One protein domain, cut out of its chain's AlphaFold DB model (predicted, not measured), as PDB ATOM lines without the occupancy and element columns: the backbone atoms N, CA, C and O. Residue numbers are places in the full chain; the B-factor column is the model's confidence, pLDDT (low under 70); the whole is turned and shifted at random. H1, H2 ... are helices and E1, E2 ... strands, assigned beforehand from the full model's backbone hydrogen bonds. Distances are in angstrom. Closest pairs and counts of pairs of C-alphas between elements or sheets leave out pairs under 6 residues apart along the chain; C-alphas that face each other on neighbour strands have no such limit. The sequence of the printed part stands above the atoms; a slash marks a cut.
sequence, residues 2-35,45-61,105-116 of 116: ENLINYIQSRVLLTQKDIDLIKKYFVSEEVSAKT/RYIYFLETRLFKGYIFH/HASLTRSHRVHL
ATOM      1  N   GLU A   2      75.657 201.042   8.767       83.69
ATOM      2  CA  GLU A   2      75.889 201.021  10.227       83.69
ATOM      3  C   GLU A   2      77.119 201.838  10.643       83.69
ATOM      4  O   GLU A   2      77.053 202.604  11.598       83.69
ATOM      5  N   ASN A   3      78.198 201.787   9.854       83.38
ATOM      6  CA  ASN A   3      79.401 202.587  10.097       83.38
ATOM      7  C   ASN A   3      79.129 204.101  10.089       83.38
ATOM      8  O   ASN A   3      79.720 204.831  10.881       83.38
ATOM      9  N   LEU A   4      78.225 204.573   9.221       83.81
ATOM     10  CA  LEU A   4      77.810 205.979   9.171       83.81
ATOM     11  C   LEU A   4      77.058 206.367  10.443       83.81
ATOM     12  O   LEU A   4      77.377 207.381  11.060       83.81
ATOM     13  N   ILE A   5      76.081 205.551  10.838       87.00
ATOM     14  CA  ILE A   5      75.263 205.802  12.028       87.00
ATOM     15  C   ILE A   5      76.155 205.815  13.271       87.00
ATOM     16  O   ILE A   5      76.115 206.784  14.023       87.00
ATOM     17  N   ASN A   6      77.031 204.821  13.426       87.94
ATOM     18  CA  ASN A   6      77.974 204.737  14.543       87.94
ATOM     19  C   ASN A   6      78.922 205.947  14.581       87.94
ATOM     20  O   ASN A   6      79.193 206.502  15.646       87.94
ATOM     21  N   TYR A   7      79.404 206.400  13.418       86.12
ATOM     22  CA  TYR A   7      80.262 207.580  13.331       86.12
ATOM     23  C   TYR A   7      79.533 208.861  13.752       86.12
ATOM     24  O   TYR A   7      80.083 209.643  14.527       86.12
ATOM     25  N   ILE A   8      78.299 209.076  13.291       88.12
ATOM     26  CA  ILE A   8      77.515 210.251  13.697       88.12
ATOM     27  C   ILE A   8      77.171 210.163  15.190       88.12
ATOM     28  O   ILE A   8      77.373 211.144  15.903       88.12
ATOM     29  N   GLN A   9      76.761 208.989  15.683       89.62
ATOM     30  CA  GLN A   9      76.456 208.747  17.100       89.62
ATOM     31  C   GLN A   9      77.646 209.037  18.018       89.62
ATOM     32  O   GLN A   9      77.464 209.520  19.130       89.62
ATOM     33  N   SER A  10      78.876 208.799  17.545       90.00
ATOM     34  CA  SER A  10      80.088 209.118  18.312       90.00
ATOM     35  C   SER A  10      80.323 210.622  18.517       90.00
ATOM     36  O   SER A  10      81.141 211.002  19.352       90.00
ATOM     37  N   ARG A  11      79.635 211.485  17.755       90.62
ATOM     38  CA  ARG A  11      79.818 212.948  17.771       90.62
ATOM     39  C   ARG A  11      78.559 213.710  18.168       90.62
ATOM     40  O   ARG A  11      78.667 214.837  18.641       90.62
ATOM     41  N   VAL A  12      77.384 213.128  17.942       90.69
ATOM     42  CA  VAL A  12      76.078 213.755  18.150       90.69
ATOM     43  C   VAL A  12      75.103 212.710  18.688       90.69
ATOM     44  O   VAL A  12      75.082 211.572  18.222       90.69
ATOM     45  N   LEU A  13      74.260 213.099  19.645       92.56
ATOM     46  CA  LEU A  13      73.133 212.277  20.085       92.56
ATOM     47  C   LEU A  13      72.138 212.112  18.931       92.56
ATOM     48  O   LEU A  13      71.542 213.090  18.486       92.56
ATOM     49  N   LEU A  14      71.957 210.878  18.461       92.38
ATOM     50  CA  LEU A  14      70.953 210.540  17.455       92.38
ATOM     51  C   LEU A  14      69.744 209.886  18.116       92.38
ATOM     52  O   LEU A  14      69.883 208.899  18.842       92.38
ATOM     53  N   THR A  15      68.555 210.404  17.827       94.00
ATOM     54  CA  THR A  15      67.298 209.733  18.164       94.00
ATOM     55  C   THR A  15      66.967 208.667  17.120       94.00
ATOM     56  O   THR A  15      67.489 208.679  16.004       94.00
ATOM     57  N   GLN A  16      66.046 207.751  17.440       92.19
ATOM     58  CA  GLN A  16      65.607 206.737  16.477       92.19
ATOM     59  C   GLN A  16      65.013 207.363  15.203       92.19
ATOM     60  O   GLN A  16      65.270 206.877  14.107       92.19
ATOM     61  N   LYS A  17      64.306 208.496  15.334       93.56
ATOM     62  CA  LYS A  17      63.773 209.246  14.188       93.56
ATOM     63  C   LYS A  17      64.891 209.736  13.267       93.56
ATOM     64  O   LYS A  17      64.752 209.647  12.052       93.56
ATOM     65  N   ASP A  18      66.006 210.201  13.828       90.75
ATOM     66  CA  ASP A  18      67.158 210.659  13.044       90.75
ATOM     67  C   ASP A  18      67.823 209.494  12.305       90.75
ATOM     68  O   ASP A  18      68.176 209.618  11.134       90.75
ATOM     69  N   ILE A  19      67.942 208.336  12.959       90.25
ATOM     70  CA  ILE A  19      68.469 207.113  12.337       90.25
ATOM     71  C   ILE A  19      67.580 206.677  11.168       90.25
ATOM     72  O   ILE A  19      68.094 206.311  10.108       90.25
ATOM     73  N   ASP A  20      66.261 206.738  11.338       91.75
ATOM     74  CA  ASP A  20      65.305 206.380  10.293       91.75
ATOM     75  C   ASP A  20      65.385 207.359   9.110       91.75
ATOM     76  O   ASP A  20      65.362 206.933   7.952       91.75
ATOM     77  N   LEU A  21      65.575 208.659   9.375       90.50
ATOM     78  CA  LEU A  21      65.831 209.665   8.337       90.50
ATOM     79  C   LEU A  21      67.144 209.385   7.595       90.50
ATOM     80  O   LEU A  21      67.155 209.381   6.364       90.50
ATOM     81  N   ILE A  22      68.229 209.085   8.311       87.50
ATOM     82  CA  ILE A  22      69.521 208.737   7.700       87.50
ATOM     83  C   ILE A  22      69.351 207.526   6.779       87.50
ATOM     84  O   ILE A  22      69.741 207.575   5.617       87.50
ATOM     85  N   LYS A  23      68.704 206.456   7.249       86.75
ATOM     86  CA  LYS A  23      68.469 205.252   6.435       86.75
ATOM     87  C   LYS A  23      67.576 205.509   5.221       86.75
ATOM     88  O   LYS A  23      67.724 204.816   4.219       86.75
ATOM     89  N   LYS A  24      66.657 206.474   5.307       88.12
ATOM     90  CA  LYS A  24      65.737 206.829   4.220       88.12
ATOM     91  C   LYS A  24      66.397 207.680   3.134       88.12
ATOM     92  O   LYS A  24      66.120 207.462   1.959       88.12
ATOM     93  N   TYR A  25      67.217 208.660   3.516       85.94
ATOM     94  CA  TYR A  25      67.766 209.655   2.583       85.94
ATOM     95  C   TYR A  25      69.184 209.345   2.094       85.94
ATOM     96  O   TYR A  25      69.565 209.817   1.022       85.94
ATOM     97  N   PHE A  26      69.964 208.557   2.837       85.12
ATOM     98  CA  PHE A  26      71.271 208.103   2.369       85.12
ATOM     99  C   PHE A  26      71.102 206.871   1.477       85.12
ATOM    100  O   PHE A  26      70.629 205.821   1.907       85.12
ATOM    101  N   VAL A  27      71.552 206.983   0.233       81.75
ATOM    102  CA  VAL A  27      71.544 205.905  -0.756       81.75
ATOM    103  C   VAL A  27      72.929 205.296  -0.833       81.75
ATOM    104  O   VAL A  27      73.897 206.012  -1.039       81.75
ATOM    105  N   SER A  28      73.034 203.980  -0.683       79.88
ATOM    106  CA  SER A  28      74.296 203.261  -0.851       79.88
ATOM    107  C   SER A  28      74.524 202.939  -2.331       79.88
ATOM    108  O   SER A  28      73.746 202.200  -2.926       79.88
ATOM    109  N   GLU A  29      75.586 203.473  -2.915       76.94
ATOM    110  CA  GLU A  29      76.003 203.285  -4.302       76.94
ATOM    111  C   GLU A  29      77.375 202.607  -4.347       76.94
ATOM    112  O   GLU A  29      78.309 203.013  -3.662       76.94
ATOM    113  N   GLU A  30      77.545 201.581  -5.174       76.88
ATOM    114  CA  GLU A  30      78.870 201.024  -5.448       76.88
ATOM    115  C   GLU A  30      79.525 201.785  -6.595       76.88
ATOM    116  O   GLU A  30      79.006 201.843  -7.707       76.88
ATOM    117  N   VAL A  31      80.686 202.374  -6.322       74.31
ATOM    118  CA  VAL A  31      81.432 203.190  -7.273       74.31
ATOM    119  C   VAL A  31      82.776 202.554  -7.574       74.31
ATOM    120  O   VAL A  31      83.513 202.084  -6.700       74.31
ATOM    121  N   SER A  32      83.089 202.510  -8.866       72.00
ATOM    122  CA  SER A  32      84.297 201.854  -9.339       72.00
ATOM    123  C   SER A  32      85.545 202.630  -8.926       72.00
ATOM    124  O   SER A  32      85.568 203.856  -8.883       72.00
ATOM    125  N   ALA A  33      86.622 201.891  -8.691       66.38
ATOM    126  CA  ALA A  33      87.925 202.364  -8.246       66.38
ATOM    127  C   ALA A  33      88.461 203.581  -9.031       66.38
ATOM    128  O   ALA A  33      89.174 204.423  -8.491       66.38
ATOM    129  N   LYS A  34      88.155 203.639 -10.332       67.56
ATOM    130  CA  LYS A  34      88.651 204.655 -11.270       67.56
ATOM    131  C   LYS A  34      87.644 205.781 -11.531       67.56
ATOM    132  O   LYS A  34      87.815 206.527 -12.489       67.56
ATOM    133  N   THR A  35      86.584 205.875 -10.733       69.12
ATOM    134  CA  THR A  35      85.581 206.932 -10.889       69.12
ATOM    135  C   THR A  35      86.022 208.194 -10.163       69.12
ATOM    136  O   THR A  35      86.446 208.157  -9.008       69.12
ATOM    137  N   ARG A  45      76.387 218.582  -5.392       79.06
ATOM    138  CA  ARG A  45      75.116 218.736  -4.658       79.06
ATOM    139  C   ARG A  45      74.906 217.666  -3.592       79.06
ATOM    140  O   ARG A  45      73.859 217.636  -2.956       79.06
ATOM    141  N   TYR A  46      75.879 216.776  -3.436       78.06
ATOM    142  CA  TYR A  46      75.763 215.569  -2.636       78.06
ATOM    143  C   TYR A  46      76.871 215.514  -1.592       78.06
ATOM    144  O   TYR A  46      78.020 215.859  -1.864       78.06
ATOM    145  N   ILE A  47      76.514 215.038  -0.402       79.88
ATOM    146  CA  ILE A  47      77.473 214.681   0.639       79.88
ATOM    147  C   ILE A  47      77.717 213.180   0.542       79.88
ATOM    148  O   ILE A  47      76.768 212.398   0.445       79.88
ATOM    149  N   TYR A  48      78.991 212.799   0.576       80.38
ATOM    150  CA  TYR A  48      79.417 211.414   0.452       80.38
ATOM    151  C   TYR A  48      79.964 210.892   1.776       80.38
ATOM    152  O   TYR A  48      80.850 211.504   2.374       80.38
ATOM    153  N   PHE A  49      79.474 209.728   2.201       79.94
ATOM    154  CA  PHE A  49      80.088 208.954   3.279       79.94
ATOM    155  C   PHE A  49      80.787 207.714   2.729       79.94
ATOM    156  O   PHE A  49      80.209 206.930   1.972       79.94
ATOM    157  N   LEU A  50      82.038 207.536   3.146       80.69
ATOM    158  CA  LEU A  50      82.918 206.474   2.681       80.69
ATOM    159  C   LEU A  50      82.962 205.362   3.727       80.69
ATOM    160  O   LEU A  50      83.495 205.549   4.817       80.69
ATOM    161  N   GLU A  51      82.384 204.206   3.403       70.00
ATOM    162  CA  GLU A  51      82.226 203.116   4.372       70.00
ATOM    163  C   GLU A  51      83.451 202.205   4.454       70.00
ATOM    164  O   GLU A  51      83.796 201.706   5.525       70.00
ATOM    165  N   THR A  52      84.100 201.943   3.326       62.78
ATOM    166  CA  THR A  52      85.215 201.000   3.265       62.78
ATOM    167  C   THR A  52      86.144 201.440   2.147       62.78
ATOM    168  O   THR A  52      85.726 201.446   0.995       62.78
ATOM    169  N   ARG A  53      87.400 201.751   2.501       62.03
ATOM    170  CA  ARG A  53      88.592 202.023   1.660       62.03
ATOM    171  C   ARG A  53      89.048 203.481   1.501       62.03
ATOM    172  O   ARG A  53      88.367 204.442   1.834       62.03
ATOM    173  N   LEU A  54      90.301 203.577   1.043       62.34
ATOM    174  CA  LEU A  54      91.126 204.773   0.922       62.34
ATOM    175  C   LEU A  54      90.774 205.551  -0.345       62.34
ATOM    176  O   LEU A  54      90.809 205.002  -1.445       62.34
ATOM    177  N   PHE A  55      90.521 206.845  -0.189       62.72
ATOM    178  CA  PHE A  55      90.323 207.766  -1.301       62.72
ATOM    179  C   PHE A  55      91.531 208.661  -1.506       62.72
ATOM    180  O   PHE A  55      92.237 209.030  -0.566       62.72
ATOM    181  N   LYS A  56      91.745 209.040  -2.767       63.69
ATOM    182  CA  LYS A  56      92.755 210.017  -3.141       63.69
ATOM    183  C   LYS A  56      92.107 211.370  -3.407       63.69
ATOM    184  O   LYS A  56      91.553 211.588  -4.478       63.69
ATOM    185  N   GLY A  57      92.215 212.287  -2.451       62.50
ATOM    186  CA  GLY A  57      91.894 213.689  -2.695       62.50
ATOM    187  C   GLY A  57      92.979 214.348  -3.550       62.50
ATOM    188  O   GLY A  57      94.162 214.282  -3.209       62.50
ATOM    189  N   TYR A  58      92.586 214.988  -4.651       64.69
ATOM    190  CA  TYR A  58      93.459 215.884  -5.409       64.69
ATOM    191  C   TYR A  58      92.946 217.306  -5.256       64.69
ATOM    192  O   TYR A  58      91.953 217.693  -5.865       64.69
ATOM    193  N   ILE A  59      93.638 218.083  -4.431       63.84
ATOM    194  CA  ILE A  59      93.375 219.512  -4.307       63.84
ATOM    195  C   ILE A  59      94.241 220.213  -5.352       63.84
ATOM    196  O   ILE A  59      95.472 220.213  -5.252       63.84
ATOM    197  N   PHE A  60      93.600 220.781  -6.371       56.03
ATOM    198  CA  PHE A  60      94.274 221.629  -7.346       56.03
ATOM    199  C   PHE A  60      94.475 223.015  -6.733       56.03
ATOM    200  O   PHE A  60      93.529 223.778  -6.561       56.03
ATOM    201  N   HIS A  61      95.723 223.330  -6.383       53.62
ATOM    202  CA  HIS A  61      96.127 224.683  -6.012       53.62
ATOM    203  C   HIS A  61      96.258 225.519  -7.284       53.62
ATOM    204  O   HIS A  61      97.215 225.360  -8.042       53.62
ATOM    205  N   HIS A 105      96.252 206.029  -6.158       27.33
ATOM    206  CA  HIS A 105      95.912 204.767  -6.865       27.33
ATOM    207  C   HIS A 105      94.618 204.147  -6.266       27.33
ATOM    208  O   HIS A 105      94.260 204.427  -5.128       27.33
ATOM    209  N   ALA A 106      93.891 203.371  -7.079       31.89
ATOM    210  CA  ALA A 106      92.447 203.103  -7.017       31.89
ATOM    211  C   ALA A 106      92.037 201.763  -6.349       31.89
ATOM    212  O   ALA A 106      92.724 200.761  -6.533       31.89
ATOM    213  N   SER A 107      90.869 201.694  -5.684       26.03
ATOM    214  CA  SER A 107      90.153 200.432  -5.373       26.03
ATOM    215  C   SER A 107      88.638 200.659  -5.186       26.03
ATOM    216  O   SER A 107      88.239 201.713  -4.709       26.03
ATOM    217  N   LEU A 108      87.828 199.679  -5.610       33.31
ATOM    218  CA  LEU A 108      86.355 199.652  -5.678       33.31
ATOM    219  C   LEU A 108      85.712 199.971  -4.312       33.31
ATOM    220  O   LEU A 108      86.125 199.392  -3.304       33.31
ATOM    221  N   THR A 109      84.711 200.856  -4.271       37.50
ATOM    222  CA  THR A 109      84.182 201.424  -3.013       37.50
ATOM    223  C   THR A 109      82.686 201.668  -3.057       37.50
ATOM    224  O   THR A 109      82.180 202.257  -4.002       37.50
ATOM    225  N   ARG A 110      81.998 201.308  -1.975       32.72
ATOM    226  CA  ARG A 110      80.594 201.630  -1.728       32.72
ATOM    227  C   ARG A 110      80.495 203.009  -1.057       32.72
ATOM    228  O   ARG A 110      80.976 203.199   0.059       32.72
ATOM    229  N   SER A 111      79.944 203.984  -1.766       42.94
ATOM    230  CA  SER A 111      79.721 205.371  -1.354       42.94
ATOM    231  C   SER A 111      78.263 205.574  -0.956       42.94
ATOM    232  O   SER A 111      77.388 204.961  -1.549       42.94
ATOM    233  N   HIS A 112      77.972 206.405   0.042       44.94
ATOM    234  CA  HIS A 112      76.587 206.735   0.391       44.94
ATOM    235  C   HIS A 112      76.281 208.188   0.009       44.94
ATOM    236  O   HIS A 112      76.992 209.081   0.462       44.94
ATOM    237  N   ARG A 113      75.255 208.409  -0.823       41.78
ATOM    238  CA  ARG A 113      74.850 209.686  -1.437       41.78
ATOM    239  C   ARG A 113      73.552 210.211  -0.815       41.78
ATOM    240  O   ARG A 113      72.635 209.430  -0.589       41.78
ATOM    241  N   VAL A 114      73.444 211.523  -0.588       37.50
ATOM    242  CA  VAL A 114      72.230 212.168  -0.035       37.50
ATOM    243  C   VAL A 114      71.647 213.179  -1.008       37.50
ATOM    244  O   VAL A 114      72.306 214.170  -1.308       37.50
ATOM    245  N   HIS A 115      70.410 212.966  -1.454       34.41
ATOM    246  CA  HIS A 115      69.645 213.995  -2.161       34.41
ATOM    247  C   HIS A 115      69.118 215.021  -1.150       34.41
ATOM    248  O   HIS A 115      68.302 214.666  -0.299       34.41
ATOM    249  N   LEU A 116      69.625 216.255  -1.237       33.25
ATOM    250  CA  LEU A 116      69.058 217.430  -0.566       33.25
ATOM    251  C   LEU A 116      67.767 217.877  -1.259       33.25
ATOM    252  O   LEU A 116      67.745 217.847  -2.514       33.25
TER     253      LEU A 116
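Overview. This is residues 2 to 35, 45 to 61 and 105 to 116 of the 116 residues of an uncharacterized protein of Nonlabens xylanidelens (UniProt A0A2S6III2). A small sheet of three antiparallel strands, E1, E3 and E2, has two helices, H1 and H2, toward one end of the long axis, both only grazing it, while the unnamed stretch after E2 leads to His 61 at the opposite end. The printed part has 63 residues, with two named helices and three named strands in the order H1 H2 E1 E2 E3, and the sheet's order is E1 - E3 - E2. The class is mixed, helices and strands. The whole is loose, with a radius of gyration of the C-alphas of 13.5 A, and elongated, spanning 38 by 22 by 21 A.

Arrangement. H1, residues 2 to 9, and H2, residues 16 to 25, are close but not clearly touching; their closest C-alphas, of Ile 5 and Ile 19, are 6.9 A apart. They run opposite ways at a steep tilt of 51 degrees. In both helices every O i to N i+4 pair is within hydrogen-bond range. A tight link joins H2 to edge strand E1, residues 26 to 31. E1 is antiparallel to the inner strand E3, residues 109 to 114, at 147 degrees, with N 29 and O 111 2.7 A apart. E3 is antiparallel to edge strand E2, residues 48 to 50, at 149 degrees, with N 112 and O 49 3.0 A apart. H1 only grazes the sheet, with residues 3 to 4; H2, only just on it with 5 pairs of C-alphas within 10 A, only grazes it with residues 22 to 25.

Along the chain. H1 begins at C-alpha 2, (75.889, 201.021, 10.227). H2 is 14.4 A long, E1 14.8 A and E3 16.3 A; E3 ends at C-alpha 114, (72.230, 212.168, -0.035).

Size, cuts and confidence. The C-alphas farthest apart, of Gln 16 and His 61, are 41.9 A apart. Residues 36 to 44 and 62 to 104 are not printed, leaving C-alpha gaps of 17.0 A and 19.9 A. The mean pLDDT of the printed part is 71.0; residues 33 to 35, 52 to 61 and 105 to 116 are under 70.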